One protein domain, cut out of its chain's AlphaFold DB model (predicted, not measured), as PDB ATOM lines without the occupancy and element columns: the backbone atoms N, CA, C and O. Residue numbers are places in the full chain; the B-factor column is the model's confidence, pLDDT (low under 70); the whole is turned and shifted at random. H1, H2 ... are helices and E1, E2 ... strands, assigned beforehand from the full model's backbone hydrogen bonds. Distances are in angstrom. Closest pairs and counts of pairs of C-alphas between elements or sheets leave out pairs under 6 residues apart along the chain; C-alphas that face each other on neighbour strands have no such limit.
ATOM      1  N   VAL A   8     124.714 119.117  87.680       89.31
ATOM      2  CA  VAL A   8     126.079 119.570  87.983       89.31
ATOM      3  C   VAL A   8     126.143 120.061  89.425       89.31
ATOM      4  O   VAL A   8     125.380 120.946  89.804       89.31
ATOM      5  N   VAL A   9     127.074 119.524  90.213       89.44
ATOM      6  CA  VAL A   9     127.433 120.046  91.540       89.44
ATOM      7  C   VAL A   9     128.897 120.458  91.483       89.44
ATOM      8  O   VAL A   9     129.760 119.616  91.247       89.44
ATOM      9  N   SER A  10     129.168 121.748  91.682       89.69
ATOM     10  CA  SER A  10     130.517 122.311  91.609       89.69
ATOM     11  C   SER A  10     130.832 123.138  92.853       89.69
ATOM     12  O   SER A  10     130.066 124.045  93.178       89.69
ATOM     13  N   GLY A  11     131.928 122.835  93.557       80.75
ATOM     14  CA  GLY A  11     132.419 123.656  94.678       80.75
ATOM     15  C   GLY A  11     131.554 123.643  95.949       80.75
ATOM     16  O   GLY A  11     131.697 124.534  96.781       80.75
ATOM     17  N   GLY A  12     130.623 122.690  96.090       80.25
ATOM     18  CA  GLY A  12     129.622 122.661  97.166       80.25
ATOM     19  C   GLY A  12     129.770 121.495  98.151       80.25
ATOM     20  O   GLY A  12     130.301 120.439  97.806       80.25
ATOM     21  N   ASN A  13     129.229 121.670  99.363       86.75
ATOM     22  CA  ASN A  13     129.081 120.615 100.372       86.75
ATOM     23  C   ASN A  13     127.608 120.181 100.464       86.75
ATOM     24  O   ASN A  13     126.752 120.983 100.837       86.75
ATOM     25  N   ILE A  14     127.306 118.918 100.167       91.56
ATOM     26  CA  ILE A  14     125.976 118.318 100.343       91.56
ATOM     27  C   ILE A  14     126.032 117.407 101.568       91.56
ATOM     28  O   ILE A  14     126.774 116.429 101.581       91.56
ATOM     29  N   THR A  15     125.251 117.721 102.603       91.94
ATOM     30  CA  THR A  15     125.183 116.919 103.835       91.94
ATOM     31  C   THR A  15     123.756 116.444 104.078       91.94
ATOM     32  O   THR A  15     122.828 117.250 104.043       91.94
ATOM     33  N   ALA A  16     123.580 115.153 104.352       91.44
ATOM     34  CA  ALA A  16     122.303 114.564 104.740       91.44
ATOM     35  C   ALA A  16     122.494 113.634 105.944       91.44
ATOM     36  O   ALA A  16     123.452 112.872 106.002       91.44
ATOM     37  N   GLY A  17     121.553 113.645 106.895       83.38
ATOM     38  CA  GLY A  17     121.641 112.792 108.090       83.38
ATOM     39  C   GLY A  17     121.523 111.288 107.807       83.38
ATOM     40  O   GLY A  17     121.918 110.479 108.640       83.38
ATOM     41  N   LYS A  18     120.995 110.903 106.636       92.19
ATOM     42  CA  LYS A  18     120.805 109.500 106.247       92.19
ATOM     43  C   LYS A  18     121.293 109.224 104.823       92.19
ATOM     44  O   LYS A  18     122.410 108.743 104.673       92.19
ATOM     45  N   ASP A  19     120.517 109.584 103.803       93.94
ATOM     46  CA  ASP A  19     120.777 109.168 102.420       93.94
ATOM     47  C   ASP A  19     120.936 110.377 101.485       93.94
ATOM     48  O   ASP A  19     120.178 111.344 101.580       93.94
ATOM     49  N   ILE A  20     121.897 110.314 100.558       96.44
ATOM     50  CA  ILE A  20     121.995 111.225  99.403       96.44
ATOM     51  C   ILE A  20     121.625 110.447  98.138       96.44
ATOM     52  O   ILE A  20     122.232 109.425  97.841       96.44
ATOM     53  N   SER A  21     120.673 110.940  97.345       95.50
ATOM     54  CA  SER A  21     120.349 110.360  96.036       95.50
ATOM     55  C   SER A  21     120.440 111.432  94.961       95.50
ATOM     56  O   SER A  21     119.654 112.378  94.971       95.50
ATOM     57  N   LEU A  22     121.394 111.291  94.041       95.38
ATOM     58  CA  LEU A  22     121.597 112.216  92.927       95.38
ATOM     59  C   LEU A  22     121.398 111.469  91.612       95.38
ATOM     60  O   LEU A  22     122.125 110.520  91.328       95.38
ATOM     61  N   THR A  23     120.443 111.934  90.806       92.94
ATOM     62  CA  THR A  23     120.150 111.360  89.491       92.94
ATOM     63  C   THR A  23     120.127 112.454  88.435       92.94
ATOM     64  O   THR A  23     119.384 113.425  88.564       92.94
ATOM     65  N   GLY A  24     120.913 112.287  87.373       92.44
ATOM     66  CA  GLY A  24     120.903 113.178  86.215       92.44
ATOM     67  C   GLY A  24     120.671 112.416  84.913       92.44
ATOM     68  O   GLY A  24     121.315 111.402  84.669       92.44
ATOM     69  N   THR A  25     119.758 112.903  84.065       90.94
ATOM     70  CA  THR A  25     119.464 112.319  82.741       90.94
ATOM     71  C   THR A  25     119.612 113.355  81.631       90.94
ATOM     72  O   THR A  25     118.783 114.270  81.498       90.94
ATOM     73  N   ALA A  26     120.657 113.197  80.823       88.75
ATOM     74  CA  ALA A  26     120.991 114.052  79.692       88.75
ATOM     75  C   ALA A  26     120.578 113.392  78.364       88.75
ATOM     76  O   ALA A  26     120.719 112.179  78.196       88.75
ATOM     77  N   LYS A  27     120.020 114.187  77.437       73.88
ATOM     78  CA  LYS A  27     119.392 113.693  76.194       73.88
ATOM     79  C   LYS A  27     120.203 113.983  74.919       73.88
ATOM     80  O   LYS A  27     119.961 113.347  73.897       73.88
ATOM     81  N   ALA A  28     121.134 114.942  74.943       62.81
ATOM     82  CA  ALA A  28     121.744 115.502  73.730       62.81
ATOM     83  C   ALA A  28     123.285 115.504  73.744       62.81
ATOM     84  O   ALA A  28     123.889 115.886  74.740       62.81
ATOM     85  N   GLY A  29     123.921 115.171  72.614       65.00
ATOM     86  CA  GLY A  29     125.359 115.398  72.379       65.00
ATOM     87  C   GLY A  29     126.315 114.705  73.365       65.00
ATOM     88  O   GLY A  29     125.973 113.684  73.950       65.00
ATOM     89  N   THR A  30     127.513 115.274  73.549       64.31
ATOM     90  CA  THR A  30     128.577 114.828  74.479       64.31
ATOM     91  C   THR A  30     128.307 115.227  75.941       64.31
ATOM     92  O   THR A  30     129.228 115.572  76.683       64.31
ATOM     93  N   SER A  31     127.040 115.267  76.355       83.00
ATOM     94  CA  SER A  31     126.638 115.745  77.682       83.00
ATOM     95  C   SER A  31     126.902 114.718  78.786       83.00
ATOM     96  O   SER A  31     127.004 113.516  78.545       83.00
ATOM     97  N   THR A  32     127.039 115.216  80.017       90.00
ATOM     98  CA  THR A  32     127.218 114.396  81.221       90.00
ATOM     99  C   THR A  32     125.891 114.230  81.957       90.00
ATOM    100  O   THR A  32     125.219 115.226  82.244       90.00
ATOM    101  N   GLY A  33     125.520 112.999  82.311       94.00
ATOM    102  CA  GLY A  33     124.341 112.737  83.145       94.00
ATOM    103  C   GLY A  33     124.478 113.384  84.528       94.00
ATOM    104  O   GLY A  33     123.735 114.306  84.862       94.00
ATOM    105  N   LEU A  34     125.472 112.956  85.306       95.38
ATOM    106  CA  LEU A  34     125.787 113.491  86.636       95.38
ATOM    107  C   LEU A  34     127.237 113.982  86.699       95.38
ATOM    108  O   LEU A  34     128.160 113.186  86.581       95.38
ATOM    109  N   ASN A  35     127.460 115.276  86.910       93.88
ATOM    110  CA  ASN A  35     128.796 115.867  86.976       93.88
ATOM    111  C   ASN A  35     129.071 116.456  88.367       93.88
ATOM    112  O   ASN A  35     128.549 117.516  88.714       93.88
ATOM    113  N   LEU A  36     129.888 115.773  89.163       95.19
ATOM    114  CA  LEU A  36     130.333 116.216  90.481       95.19
ATOM    115  C   LEU A  36     131.789 116.676  90.380       95.19
ATOM    116  O   LEU A  36     132.668 115.878  90.058       95.19
ATOM    117  N   VAL A  37     132.044 117.953  90.660       93.81
ATOM    118  CA  VAL A  37     133.375 118.561  90.541       93.81
ATOM    119  C   VAL A  37     133.694 119.372  91.793       93.81
ATOM    120  O   VAL A  37     132.902 120.219  92.191       93.81
ATOM    121  N   ASN A  38     134.855 119.167  92.417       94.12
ATOM    122  CA  ASN A  38     135.272 119.933  93.605       94.12
ATOM    123  C   ASN A  38     134.201 119.936  94.722       94.12
ATOM    124  O   ASN A  38     133.913 120.982  95.301       94.12
ATOM    125  N   ALA A  39     133.540 118.802  94.965       94.56
ATOM    126  CA  ALA A  39     132.375 118.715  95.849       94.56
ATOM    127  C   ALA A  39     132.613 117.767  97.032       94.56
ATOM    128  O   ALA A  39     133.311 116.762  96.891       94.56
ATOM    129  N   THR A  40     131.977 118.042  98.174       95.44
ATOM    130  CA  THR A  40     131.964 117.141  99.340       95.44
ATOM    131  C   THR A  40     130.562 116.593  99.565       95.44
ATOM    132  O   THR A  40     129.608 117.363  99.676       95.44
ATOM    133  N   LEU A  41     130.422 115.273  99.671       96.81
ATOM    134  CA  LEU A  41     129.169 114.609 100.033       96.81
ATOM    135  C   LEU A  41     129.342 113.945 101.404       96.81
ATOM    136  O   LEU A  41     130.284 113.178 101.596       96.81
ATOM    137  N   ASN A  42     128.437 114.213 102.347       96.50
ATOM    138  CA  ASN A  42     128.451 113.632 103.692       96.50
ATOM    139  C   ASN A  42     127.086 113.017 104.035       96.50
ATOM    140  O   ASN A  42     126.095 113.740 104.160       96.50
ATOM    141  N   ALA A  43     127.034 111.690 104.155       97.25
ATOM    142  CA  ALA A  43     125.818 110.939 104.471       97.25
ATOM    143  C   ALA A  43     126.128 109.541 105.025       97.25
ATOM    144  O   ALA A  43     127.280 109.108 105.041       97.25
ATOM    145  N   THR A  44     125.096 108.812 105.458       97.50
ATOM    146  CA  THR A  44     125.207 107.391 105.834       97.50
ATOM    147  C   THR A  44     125.273 106.488 104.599       97.50
ATOM    148  O   THR A  44     126.092 105.567 104.568       97.50
ATOM    149  N   THR A  45     124.454 106.761 103.573       97.50
ATOM    150  CA  THR A  45     124.482 106.074 102.267       97.50
ATOM    151  C   THR A  45     124.350 107.062 101.103       97.50
ATOM    152  O   THR A  45     123.860 108.182 101.286       97.50
ATOM    153  N   ALA A  46     124.793 106.672  99.902       97.06
ATOM    154  CA  ALA A  46     124.567 107.465  98.697       97.06
ATOM    155  C   ALA A  46     124.246 106.623  97.455       97.06
ATOM    156  O   ALA A  46     124.865 105.591  97.211       97.06
ATOM    157  N   ASN A  47     123.324 107.116  96.629       96.81
ATOM    158  CA  ASN A  47     122.997 106.575  95.312       96.81
ATOM    159  C   ASN A  47     123.303 107.633  94.251       96.81
ATOM    160  O   ASN A  47     122.664 108.686  94.213       96.81
ATOM    161  N   LEU A  48     124.295 107.366  93.405       97.25
ATOM    162  CA  LEU A  48     124.775 108.285  92.380       97.25
ATOM    163  C   LEU A  48     124.483 107.688  91.003       97.25
ATOM    164  O   LEU A  48     125.100 106.700  90.598       97.25
ATOM    165  N   SER A  49     123.521 108.276  90.291       96.12
ATOM    166  CA  SER A  49     123.084 107.804  88.981       96.12
ATOM    167  C   SER A  49     123.230 108.879  87.911       96.12
ATOM    168  O   SER A  49     122.729 109.998  88.036       96.12
ATOM    169  N   GLY A  50     123.929 108.536  86.837       95.38
ATOM    170  CA  GLY A  50     124.169 109.437  85.720       95.38
ATOM    171  C   GLY A  50     123.852 108.753  84.402       95.38
ATOM    172  O   GLY A  50     124.478 107.758  84.053       95.38
ATOM    173  N   ILE A  51     122.875 109.291  83.677       93.94
ATOM    174  CA  ILE A  51     122.382 108.739  82.419       93.94
ATOM    175  C   ILE A  51     122.670 109.731  81.297       93.94
ATOM    176  O   ILE A  51     122.173 110.860  81.330       93.94
ATOM    177  N   SER A  52     123.412 109.300  80.279       92.31
ATOM    178  CA  SER A  52     123.483 110.002  78.992       92.31
ATOM    179  C   SER A  52     122.975 109.085  77.885       92.31
ATOM    180  O   SER A  52     123.520 108.011  77.658       92.31
ATOM    181  N   THR A  53     121.906 109.466  77.190       87.94
ATOM    182  CA  THR A  53     121.207 108.539  76.279       87.94
ATOM    183  C   THR A  53     121.894 108.337  74.925       87.94
ATOM    184  O   THR A  53     121.431 107.508  74.147       87.94
ATOM    185  N   ASN A  54     122.955 109.089  74.605       82.88
ATOM    186  CA  ASN A  54     123.619 109.028  73.294       82.88
ATOM    187  C   ASN A  54     125.148 108.858  73.407       82.88
ATOM    188  O   ASN A  54     125.654 107.759  73.187       82.88
ATOM    189  N   ALA A  55     125.872 109.914  73.797       82.06
ATOM    190  CA  ALA A  55     127.333 109.940  73.928       82.06
ATOM    191  C   ALA A  55     127.766 110.809  75.129       82.06
ATOM    192  O   ALA A  55     126.935 111.446  75.770       82.06
ATOM    193  N   GLY A  56     129.062 110.855  75.449       87.06
ATOM    194  CA  GLY A  56     129.582 111.620  76.592       87.06
ATOM    195  C   GLY A  56     129.776 110.753  77.833       87.06
ATOM    196  O   GLY A  56     130.209 109.605  77.714       87.06
ATOM    197  N   THR A  57     129.479 111.293  79.020       92.44
ATOM    198  CA  THR A  57     129.686 110.562  80.280       92.44
ATOM    199  C   THR A  57     128.391 110.298  81.037       92.44
ATOM    200  O   THR A  57     127.458 111.102  81.017       92.44
ATOM    201  N   GLY A  58     128.307 109.138  81.689       94.75
ATOM    202  CA  GLY A  58     127.154 108.792  82.516       94.75
ATOM    203  C   GLY A  58     127.237 109.619  83.785       94.75
ATOM    204  O   GLY A  58     126.481 110.577  83.966       94.75
ATOM    205  N   PHE A  59     128.245 109.330  84.603       96.19
ATOM    206  CA  PHE A  59     128.656 110.181  85.712       96.19
ATOM    207  C   PHE A  59     130.153 110.519  85.677       96.19
ATOM    208  O   PHE A  59     130.975 109.725  85.224       96.19
ATOM    209  N   THR A  60     130.500 111.694  86.200       96.19
ATOM    210  CA  THR A  60     131.873 112.158  86.423       96.19
ATOM    211  C   THR A  60     132.019 112.612  87.870       96.19
ATOM    212  O   THR A  60     131.247 113.450  88.333       96.19
ATOM    213  N   LEU A  61     133.000 112.062  88.586       96.56
ATOM    214  CA  LEU A  61     133.381 112.469  89.939       96.56
ATOM    215  C   LEU A  61     134.816 112.982  89.909       96.56
ATOM    216  O   LEU A  61     135.753 112.202  90.041       96.56
ATOM    217  N   ASN A  62     135.004 114.283  89.733       93.81
ATOM    218  CA  ASN A  62     136.327 114.891  89.665       93.81
ATOM    219  C   ASN A  62     136.619 115.697  90.936       93.81
ATOM    220  O   ASN A  62     135.883 116.625  91.263       93.81
ATOM    221  N   ASN A  63     137.692 115.355  91.652       92.62
ATOM    222  CA  ASN A  63     138.043 115.990  92.925       92.62
ATOM    223  C   ASN A  63     136.858 116.005  93.923       92.62
ATOM    224  O   ASN A  63     136.451 117.052  94.430       92.62
ATOM    225  N   VAL A  64     136.244 114.837  94.137       96.25
ATOM    226  CA  VAL A  64     135.084 114.662  95.026       96.25
ATOM    227  C   VAL A  64     135.520 114.016  96.337       96.25
ATOM    228  O   VAL A  64     136.180 112.979  96.334       96.25
ATOM    229  N   THR A  65     135.099 114.593  97.460       95.62
ATOM    230  CA  THR A  65     135.300 114.019  98.796       95.62
ATOM    231  C   THR A  65     134.014 113.355  99.275       95.62
ATOM    232  O   THR A  65     132.973 113.998  99.384       95.62
ATOM    233  N   LEU A  66     134.084 112.062  99.587       96.62
ATOM    234  CA  LEU A  66     133.001 111.325 100.239       96.62
ATOM    235  C   LEU A  66     133.329 111.193 101.730       96.62
ATOM    236  O   LEU A  66     134.411 110.717 102.069       96.62
ATOM    237  N   ALA A  67     132.415 111.612 102.603       94.94
ATOM    238  CA  ALA A  67     132.591 111.669 104.055       94.94
ATOM    239  C   ALA A  67     131.424 111.005 104.807       94.94
ATOM    240  O   ALA A  67     130.371 110.727 104.234       94.94
ATOM    241  N   GLY A  68     131.593 110.760 106.108       95.19
ATOM    242  CA  GLY A  68     130.588 110.065 106.918       95.19
ATOM    243  C   GLY A  68     130.533 108.567 106.601       95.19
ATOM    244  O   GLY A  68     131.558 107.933 106.369       95.19
ATOM    245  N   GLY A  69     129.335 107.981 106.566       95.50
ATOM    246  CA  GLY A  69     129.142 106.557 106.257       95.50
ATOM    247  C   GLY A  69     129.487 106.162 104.815       95.50
ATOM    248  O   GLY A  69     129.675 104.980 104.538       95.50
ATOM    249  N   ILE A  70     129.614 107.132 103.906       96.88
ATOM    250  CA  ILE A  70     129.989 106.918 102.499       96.88
ATOM    251  C   ILE A  70     131.481 107.128 102.216       96.88
ATOM    252  O   ILE A  70     131.888 107.113 101.053       96.88
ATOM    253  N   GLU A  71     132.299 107.323 103.253       96.12
ATOM    254  CA  GLU A  71     133.736 107.548 103.107       96.12
ATOM    255  C   GLU A  71     134.400 106.487 102.218       96.12
ATOM    256  O   GLU A  71     134.137 105.283 102.325       96.12
ATOM    257  N   LYS A  72     135.236 106.969 101.289       94.38
ATOM    258  CA  LYS A  72     135.933 106.163 100.273       94.38
ATOM    259  C   LYS A  72     135.020 105.210  99.490       94.38
ATOM    260  O   LYS A  72     135.491 104.199  98.987       94.38
ATOM    261  N   GLY A  73     133.723 105.505  99.381       94.88
ATOM    262  CA  GLY A  73     132.764 104.705  98.620       94.88
ATOM    263  C   GLY A  73     132.159 103.508  99.361       94.88
ATOM    264  O   GLY A  73     131.508 102.693  98.718       94.88
ATOM    265  N   LYS A  74     132.339 103.372 100.685       94.06
ATOM    266  CA  LYS A  74     131.898 102.187 101.456       94.06
ATOM    267  C   LYS A  74     130.407 101.847 101.299       94.06
ATOM    268  O   LYS A  74     130.069 100.681 101.137       94.06
ATOM    269  N   ASN A  75     129.540 102.860 101.339       94.94
ATOM    270  CA  ASN A  75     128.080 102.726 101.235       94.94
ATOM    271  C   ASN A  75     127.527 103.512 100.033       94.94
ATOM    272  O   ASN A  75     126.533 104.235 100.158       94.94
ATOM    273  N   VAL A  76     128.214 103.436  98.889       96.62
ATOM    274  CA  VAL A  76     127.844 104.174  97.674       96.62
ATOM    275  C   VAL A  76     127.473 103.224  96.546       96.62
ATOM    276  O   VAL A  76     128.249 102.340  96.194       96.62
ATOM    277  N   SER A  77     126.311 103.456  95.943       95.50
ATOM    278  CA  SER A  77     125.885 102.794  94.711       95.50
ATOM    279  C   SER A  77     126.111 103.717  93.521       95.50
ATOM    280  O   SER A  77     125.645 104.860  93.524       95.50
ATOM    281  N   PHE A  78     126.773 103.206  92.486       96.81
ATOM    282  CA  PHE A  78     126.940 103.880  91.201       96.81
ATOM    283  C   PHE A  78     126.086 103.190  90.140       96.81
ATOM    284  O   PHE A  78     126.029 101.960  90.108       96.81
ATOM    285  N   SER A  79     125.440 103.960  89.265       96.25
ATOM    286  CA  SER A  79     124.751 103.396  88.103       96.25
ATOM    287  C   SER A  79     124.729 104.358  86.923       96.25
ATOM    288  O   SER A  79     124.487 105.558  87.074       96.25
ATOM    289  N   SER A  80     124.916 103.806  85.732       95.50
ATOM    290  CA  SER A  80     124.673 104.492  84.463       95.50
ATOM    291  C   SER A  80     123.626 103.774  83.611       95.50
ATOM    292  O   SER A  80     123.561 103.988  82.399       95.50
ATOM    293  N   ALA A  81     122.787 102.939  84.235       95.50
ATOM    294  CA  ALA A  81     121.734 102.182  83.566       95.50
ATOM    295  C   ALA A  81     120.837 103.084  82.703       95.50
ATOM    296  O   ALA A  81     120.347 104.122  83.148       95.50
ATOM    297  N   GLY A  82     120.617 102.675  81.454       91.62
ATOM    298  CA  GLY A  82     119.881 103.461  80.458       91.62
ATOM    299  C   GLY A  82     120.745 104.433  79.650       91.62
ATOM    300  O   GLY A  82     120.216 105.112  78.769       91.62
ATOM    301  N   SER A  83     122.056 104.507  79.910       93.31
ATOM    302  CA  SER A  83     122.976 105.263  79.055       93.31
ATOM    303  C   SER A  83     123.230 104.561  77.719       93.31
ATOM    304  O   SER A  83     123.111 103.341  77.600       93.31
ATOM    305  N   GLY A  84     123.623 105.331  76.705       89.69
ATOM    306  CA  GLY A  84     124.061 104.799  75.415       89.69
ATOM    307  C   GLY A  84     125.341 103.961  75.539       89.69
ATOM    308  O   GLY A  84     126.148 104.174  76.438       89.69
ATOM    309  N   LYS A  85     125.567 103.018  74.617       86.94
ATOM    310  CA  LYS A  85     126.730 102.103  74.664       86.94
ATOM    311  C   LYS A  85     128.091 102.815  74.637       86.94
ATOM    312  O   LYS A  85     129.037 102.321  75.233       86.94
ATOM    313  N   ALA A  86     128.184 103.962  73.959       86.00
ATOM    314  CA  ALA A  86     129.417 104.745  73.829       86.00
ATOM    315  C   ALA A  86     129.739 105.606  75.068       86.00
ATOM    316  O   ALA A  86     130.763 106.287  75.104       86.00
ATOM    317  N   VAL A  87     128.854 105.622  76.065       91.56
ATOM    318  CA  VAL A  87     129.028 106.414  77.280       91.56
ATOM    319  C   VAL A  87     130.071 105.773  78.185       91.56
ATOM    320  O   VAL A  87     130.083 104.557  78.359       91.56
ATOM    321  N   THR A  88     130.921 106.609  78.781       93.19
ATOM    322  CA  THR A  88     131.934 106.204  79.767       93.19
ATOM    323  C   THR A  88     131.713 106.947  81.083       93.19
ATOM    324  O   THR A  88     131.337 108.114  81.079       93.19
ATOM    325  N   ASN A  89     131.930 106.305  82.222       96.12
ATOM    326  CA  ASN A  89     131.907 106.959  83.528       96.12
ATOM    327  C   ASN A  89     133.324 107.309  83.988       96.12
ATOM    328  O   ASN A  89     134.286 106.647  83.601       96.12
ATOM    329  N   VAL A  90     133.450 108.310  84.857       97.00
ATOM    330  CA  VAL A  90     134.739 108.740  85.412       97.00
ATOM    331  C   VAL A  90     134.659 108.835  86.932       97.00
ATOM    332  O   VAL A  90     133.835 109.570  87.480       97.00
ATOM    333  N   ILE A  91     135.557 108.128  87.613       97.12
ATOM    334  CA  ILE A  91     135.788 108.217  89.055       97.12
ATOM    335  C   ILE A  91     137.214 108.724  89.275       97.12
ATOM    336  O   ILE A  91     138.188 108.016  89.026       97.12
ATOM    337  N   GLY A  92     137.333 109.969  89.723       95.50
ATOM    338  CA  GLY A  92     138.604 110.648  89.946       95.50
ATOM    339  C   GLY A  92     139.354 110.169  91.189       95.50
ATOM    340  O   GLY A  92     138.868 109.369  91.992       95.50
ATOM    341  N   SER A  93     140.569 110.691  91.345       92.62
ATOM    342  CA  SER A  93     141.486 110.318  92.423       92.62
ATOM    343  C   SER A  93     140.892 110.585  93.805       92.62
ATOM    344  O   SER A  93     140.252 111.611  94.032       92.62
ATOM    345  N   GLY A  94     141.154 109.687  94.756       90.06
ATOM    346  CA  GLY A  94     140.789 109.870  96.162       90.06
ATOM    347  C   GLY A  94     139.320 109.600  96.509       90.06
ATOM    348  O   GLY A  94     139.009 109.543  97.702       90.06
ATOM    349  N   VAL A  95     138.450 109.372  95.516       95.56
ATOM    350  CA  VAL A  95     137.031 109.020  95.720       95.56
ATOM    351  C   VAL A  95     136.881 107.622  96.323       95.56
ATOM    352  O   VAL A  95     136.090 107.432  97.243       95.56
ATOM    353  N   LEU A  96     137.657 106.652  95.830       95.38
ATOM    354  CA  LEU A  96     137.660 105.257  96.281       95.38
ATOM    355  C   LEU A  96     139.014 104.877  96.905       95.38
ATOM    356  O   LEU A  96     139.992 105.623  96.807       95.38
ATOM    357  N   ASN A  97     139.068 103.717  97.559       93.12
ATOM    358  CA  ASN A  97     140.303 103.061  97.998       93.12
ATOM    359  C   ASN A  97     140.383 101.641  97.408       93.12
ATOM    360  O   ASN A  97     139.447 101.191  96.758       93.12
ATOM    361  N   ALA A  98     141.478 100.913  97.650       91.12
ATOM    362  CA  ALA A  98     141.676  99.582  97.063       91.12
ATOM    363  C   ALA A  98     140.519  98.610  97.361       91.12
ATOM    364  O   ALA A  98     140.015  97.949  96.454       91.12
ATOM    365  N   THR A  99     140.052  98.569  98.613       91.75
ATOM    366  CA  THR A  99     138.974  97.673  99.049       91.75
ATOM    367  C   THR A  99     137.643  98.007  98.381       91.75
ATOM    368  O   THR A  99     136.951  97.107  97.907       91.75
ATOM    369  N   THR A 100     137.265  99.286  98.330       94.19
ATOM    370  CA  THR A 100     135.980  99.700  97.750       94.19
ATOM    371  C   THR A 100     135.996  99.667  96.230       94.19
ATOM    372  O   THR A 100     134.986  99.303  95.632       94.19
ATOM    373  N   THR A 101     137.140  99.937  95.598       94.25
ATOM    374  CA  THR A 101     137.333  99.720  94.159       94.25
ATOM    375  C   THR A 101     137.162  98.243  93.811       94.25
ATOM    376  O   THR A 101     136.402  97.920  92.903       94.25
ATOM    377  N   GLU A 102     137.783  97.322  94.555       91.44
ATOM    378  CA  GLU A 102     137.621  95.885  94.299       91.44
ATOM    379  C   GLU A 102     136.179  95.405  94.528       91.44
ATOM    380  O   GLU A 102     135.652  94.627  93.729       91.44
ATOM    381  N   ALA A 103     135.515  95.894  95.579       91.12
ATOM    382  CA  ALA A 103     134.111  95.587  95.836       91.12
ATOM    383  C   ALA A 103     133.196  96.086  94.704       91.12
ATOM    384  O   ALA A 103     132.338  95.337  94.235       91.12
ATOM    385  N   LEU A 104     133.415  97.312  94.219       93.25
ATOM    386  CA  LEU A 104     132.662  97.886  93.103       93.25
ATOM    387  C   LEU A 104     132.850  97.071  91.815       93.25
ATOM    388  O   LEU A 104     131.872  96.767  91.132       93.25
ATOM    389  N   MET A 105     134.083  96.660  91.513       93.06
ATOM    390  CA  MET A 105     134.375  95.869  90.314       93.06
ATOM    391  C   MET A 105     133.692  94.501  90.317       93.06
ATOM    392  O   MET A 105     133.220  94.062  89.271       93.06
ATOM    393  N   LYS A 106     133.569  93.856  91.485       89.69
ATOM    394  CA  LYS A 106     132.836  92.584  91.639       89.69
ATOM    395  C   LYS A 106     131.330  92.740  91.429       89.69
ATOM    396  O   LYS A 106     130.688  91.823  90.927       89.69
ATOM    397  N   VAL A 107     130.761  93.883  91.816       91.19
ATOM    398  CA  VAL A 107     129.333  94.187  91.612       91.19
ATOM    399  C   VAL A 107     129.027  94.515  90.146       91.19
ATOM    400  O   VAL A 107     127.920  94.252  89.671       91.19
ATOM    401  N   GLY A 108     129.994  95.086  89.428       93.00
ATOM    402  CA  GLY A 108     129.841  95.469  88.031       93.00
ATOM    403  C   GLY A 108     129.073  96.779  87.835       93.00
ATOM    404  O   GLY A 108     128.303  97.240  88.688       93.00
ATOM    405  N   ILE A 109     129.271  97.365  86.659       94.06
ATOM    406  CA  ILE A 109     128.688  98.635  86.215       94.06
ATOM    407  C   ILE A 109     128.172  98.508  84.774       94.06
ATOM    408  O   ILE A 109     128.616  97.627  84.031       94.06
ATOM    409  N   GLU A 110     127.202  99.335  84.390       94.88
ATOM    410  CA  GLU A 110     126.491  99.228  83.108       94.88
ATOM    411  C   GLU A 110     127.298  99.751  81.909       94.88
ATOM    412  O   GLU A 110     127.132  99.267  80.794       94.88
ATOM    413  N   ASN A 111     128.197 100.713  82.128       93.50
ATOM    414  CA  ASN A 111     129.028 101.321  81.089       93.50
ATOM    415  C   ASN A 111     130.502 101.330  81.486       93.50
ATOM    416  O   ASN A 111     130.821 101.333  82.676       93.50
ATOM    417  N   ASN A 112     131.393 101.386  80.490       93.00
ATOM    418  CA  ASN A 112     132.832 101.473  80.727       93.00
ATOM    419  C   ASN A 112     133.138 102.571  81.745       93.00
ATOM    420  O   ASN A 112     132.604 103.672  81.647       93.00
ATOM    421  N   THR A 113     133.963 102.273  82.742       95.69
ATOM    422  CA  THR A 113     134.234 103.202  83.840       95.69
ATOM    423  C   THR A 113     135.732 103.362  84.032       95.69
ATOM    424  O   THR A 113     136.430 102.408  84.379       95.69
ATOM    425  N   GLN A 114     136.220 104.584  83.815       97.00
ATOM    426  CA  GLN A 114     137.585 104.974  84.132       97.00
ATOM    427  C   GLN A 114     137.687 105.303  85.620       97.00
ATOM    428  O   GLN A 114     136.962 106.160  86.127       97.00
ATOM    429  N   ILE A 115     138.592 104.622  86.316       96.25
ATOM    430  CA  ILE A 115     138.869 104.820  87.737       96.25
ATOM    431  C   ILE A 115     140.311 105.280  87.874       96.25
ATOM    432  O   ILE A 115     141.235 104.580  87.459       96.25
TER     433      ILE A 115
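AT A GLANCE: This is residues 8 to 115 of the 802 residues of the protein "S-layer family protein" of Salmonella enterica (UniProt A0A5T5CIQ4). The chain is wound in stacked turns, a short solenoid with three walls of parallel strands: E1, E4, E7, E10 and E11 make the largest wall, E2, E5 and E8 a second, E3, E6 and E9 a third. H1 caps one end of the stack, beyond E9 and E10, and E1, E2 and E3 make the turn at the other end. The printed part has 108 residues, with one named helix and eleven named strands in the order E1 to E10, H1, E11; the class is mostly strand. It is compact, with a radius of gyration of the C-alphas of 12.8 A, and spans 35 by 29 by 22 A.

IN THESE COORDINATES: The largest sheet holds E1, residues 8 to 10, E4, residues 32 to 37, E7, residues 57 to 62, E10, residues 88 to 91, and E11, residues 113 to 115. E1 begins at C-alpha 8 (126.079, 119.570, 87.983), and E11 ends at C-alpha 115 (138.869, 104.820, 87.737). E4 is 11.9 A long and E7 12.3 A. The second sheet has E2, residues 13 to 15, E5, residues 40 to 43, and E8, residues 65 to 68. The third has E3, residues 19 to 26, 23.2 A long, E6, residues 45 to 52, 23.6 A, and E9, residues 76 to 79. H1, residues 98 to 107, is 14.5 A long and begins at C-alpha 98 (141.676, 99.582, 97.063).

HOW THE PARTS SIT: In the largest sheet, order E1, E4, E7, E10, E11, the strands E4 and E7 are parallel at 1 degree, with N 36 and O 60 2.8 A apart, within hydrogen-bond range. E10 and E11 are parallel at 23 degrees, with N 91 and O 114 at 2.8 A. E10, H1 and E11 form a strand-helix-strand unit, two parallel neighbour strands with a helix between, and its crossover is right-handed. This sheet and the sheet E3, E6, E9 make a sandwich, two sheets face to face, with best planes 39 degrees apart; the closest C-alphas of E4 and E6, those of Gly 33 and Gly 50, are 4.2 A apart. E3 and E6 are parallel at 2 degrees, with N 22 and O 47 at 2.9 A. E7 runs on into E8 across a break of 2 residues, at 79 degrees. E5 and E8 are parallel at 23 degrees, with N 67 and O 41 at 2.8 A. H1 only grazes the sheet E3, E6, E9, with its residues 100 to 107, and in H1 every O i to N i+4 pair is within hydrogen-bond range.

THE WHOLE: The two C-alphas farthest apart, those of Gly 17 and Ala 86, are 36.0 A apart. The printed part has no cut, and no link is long. The mean pLDDT of the printed part is 92.1, and residues 28 to 30 are under 70.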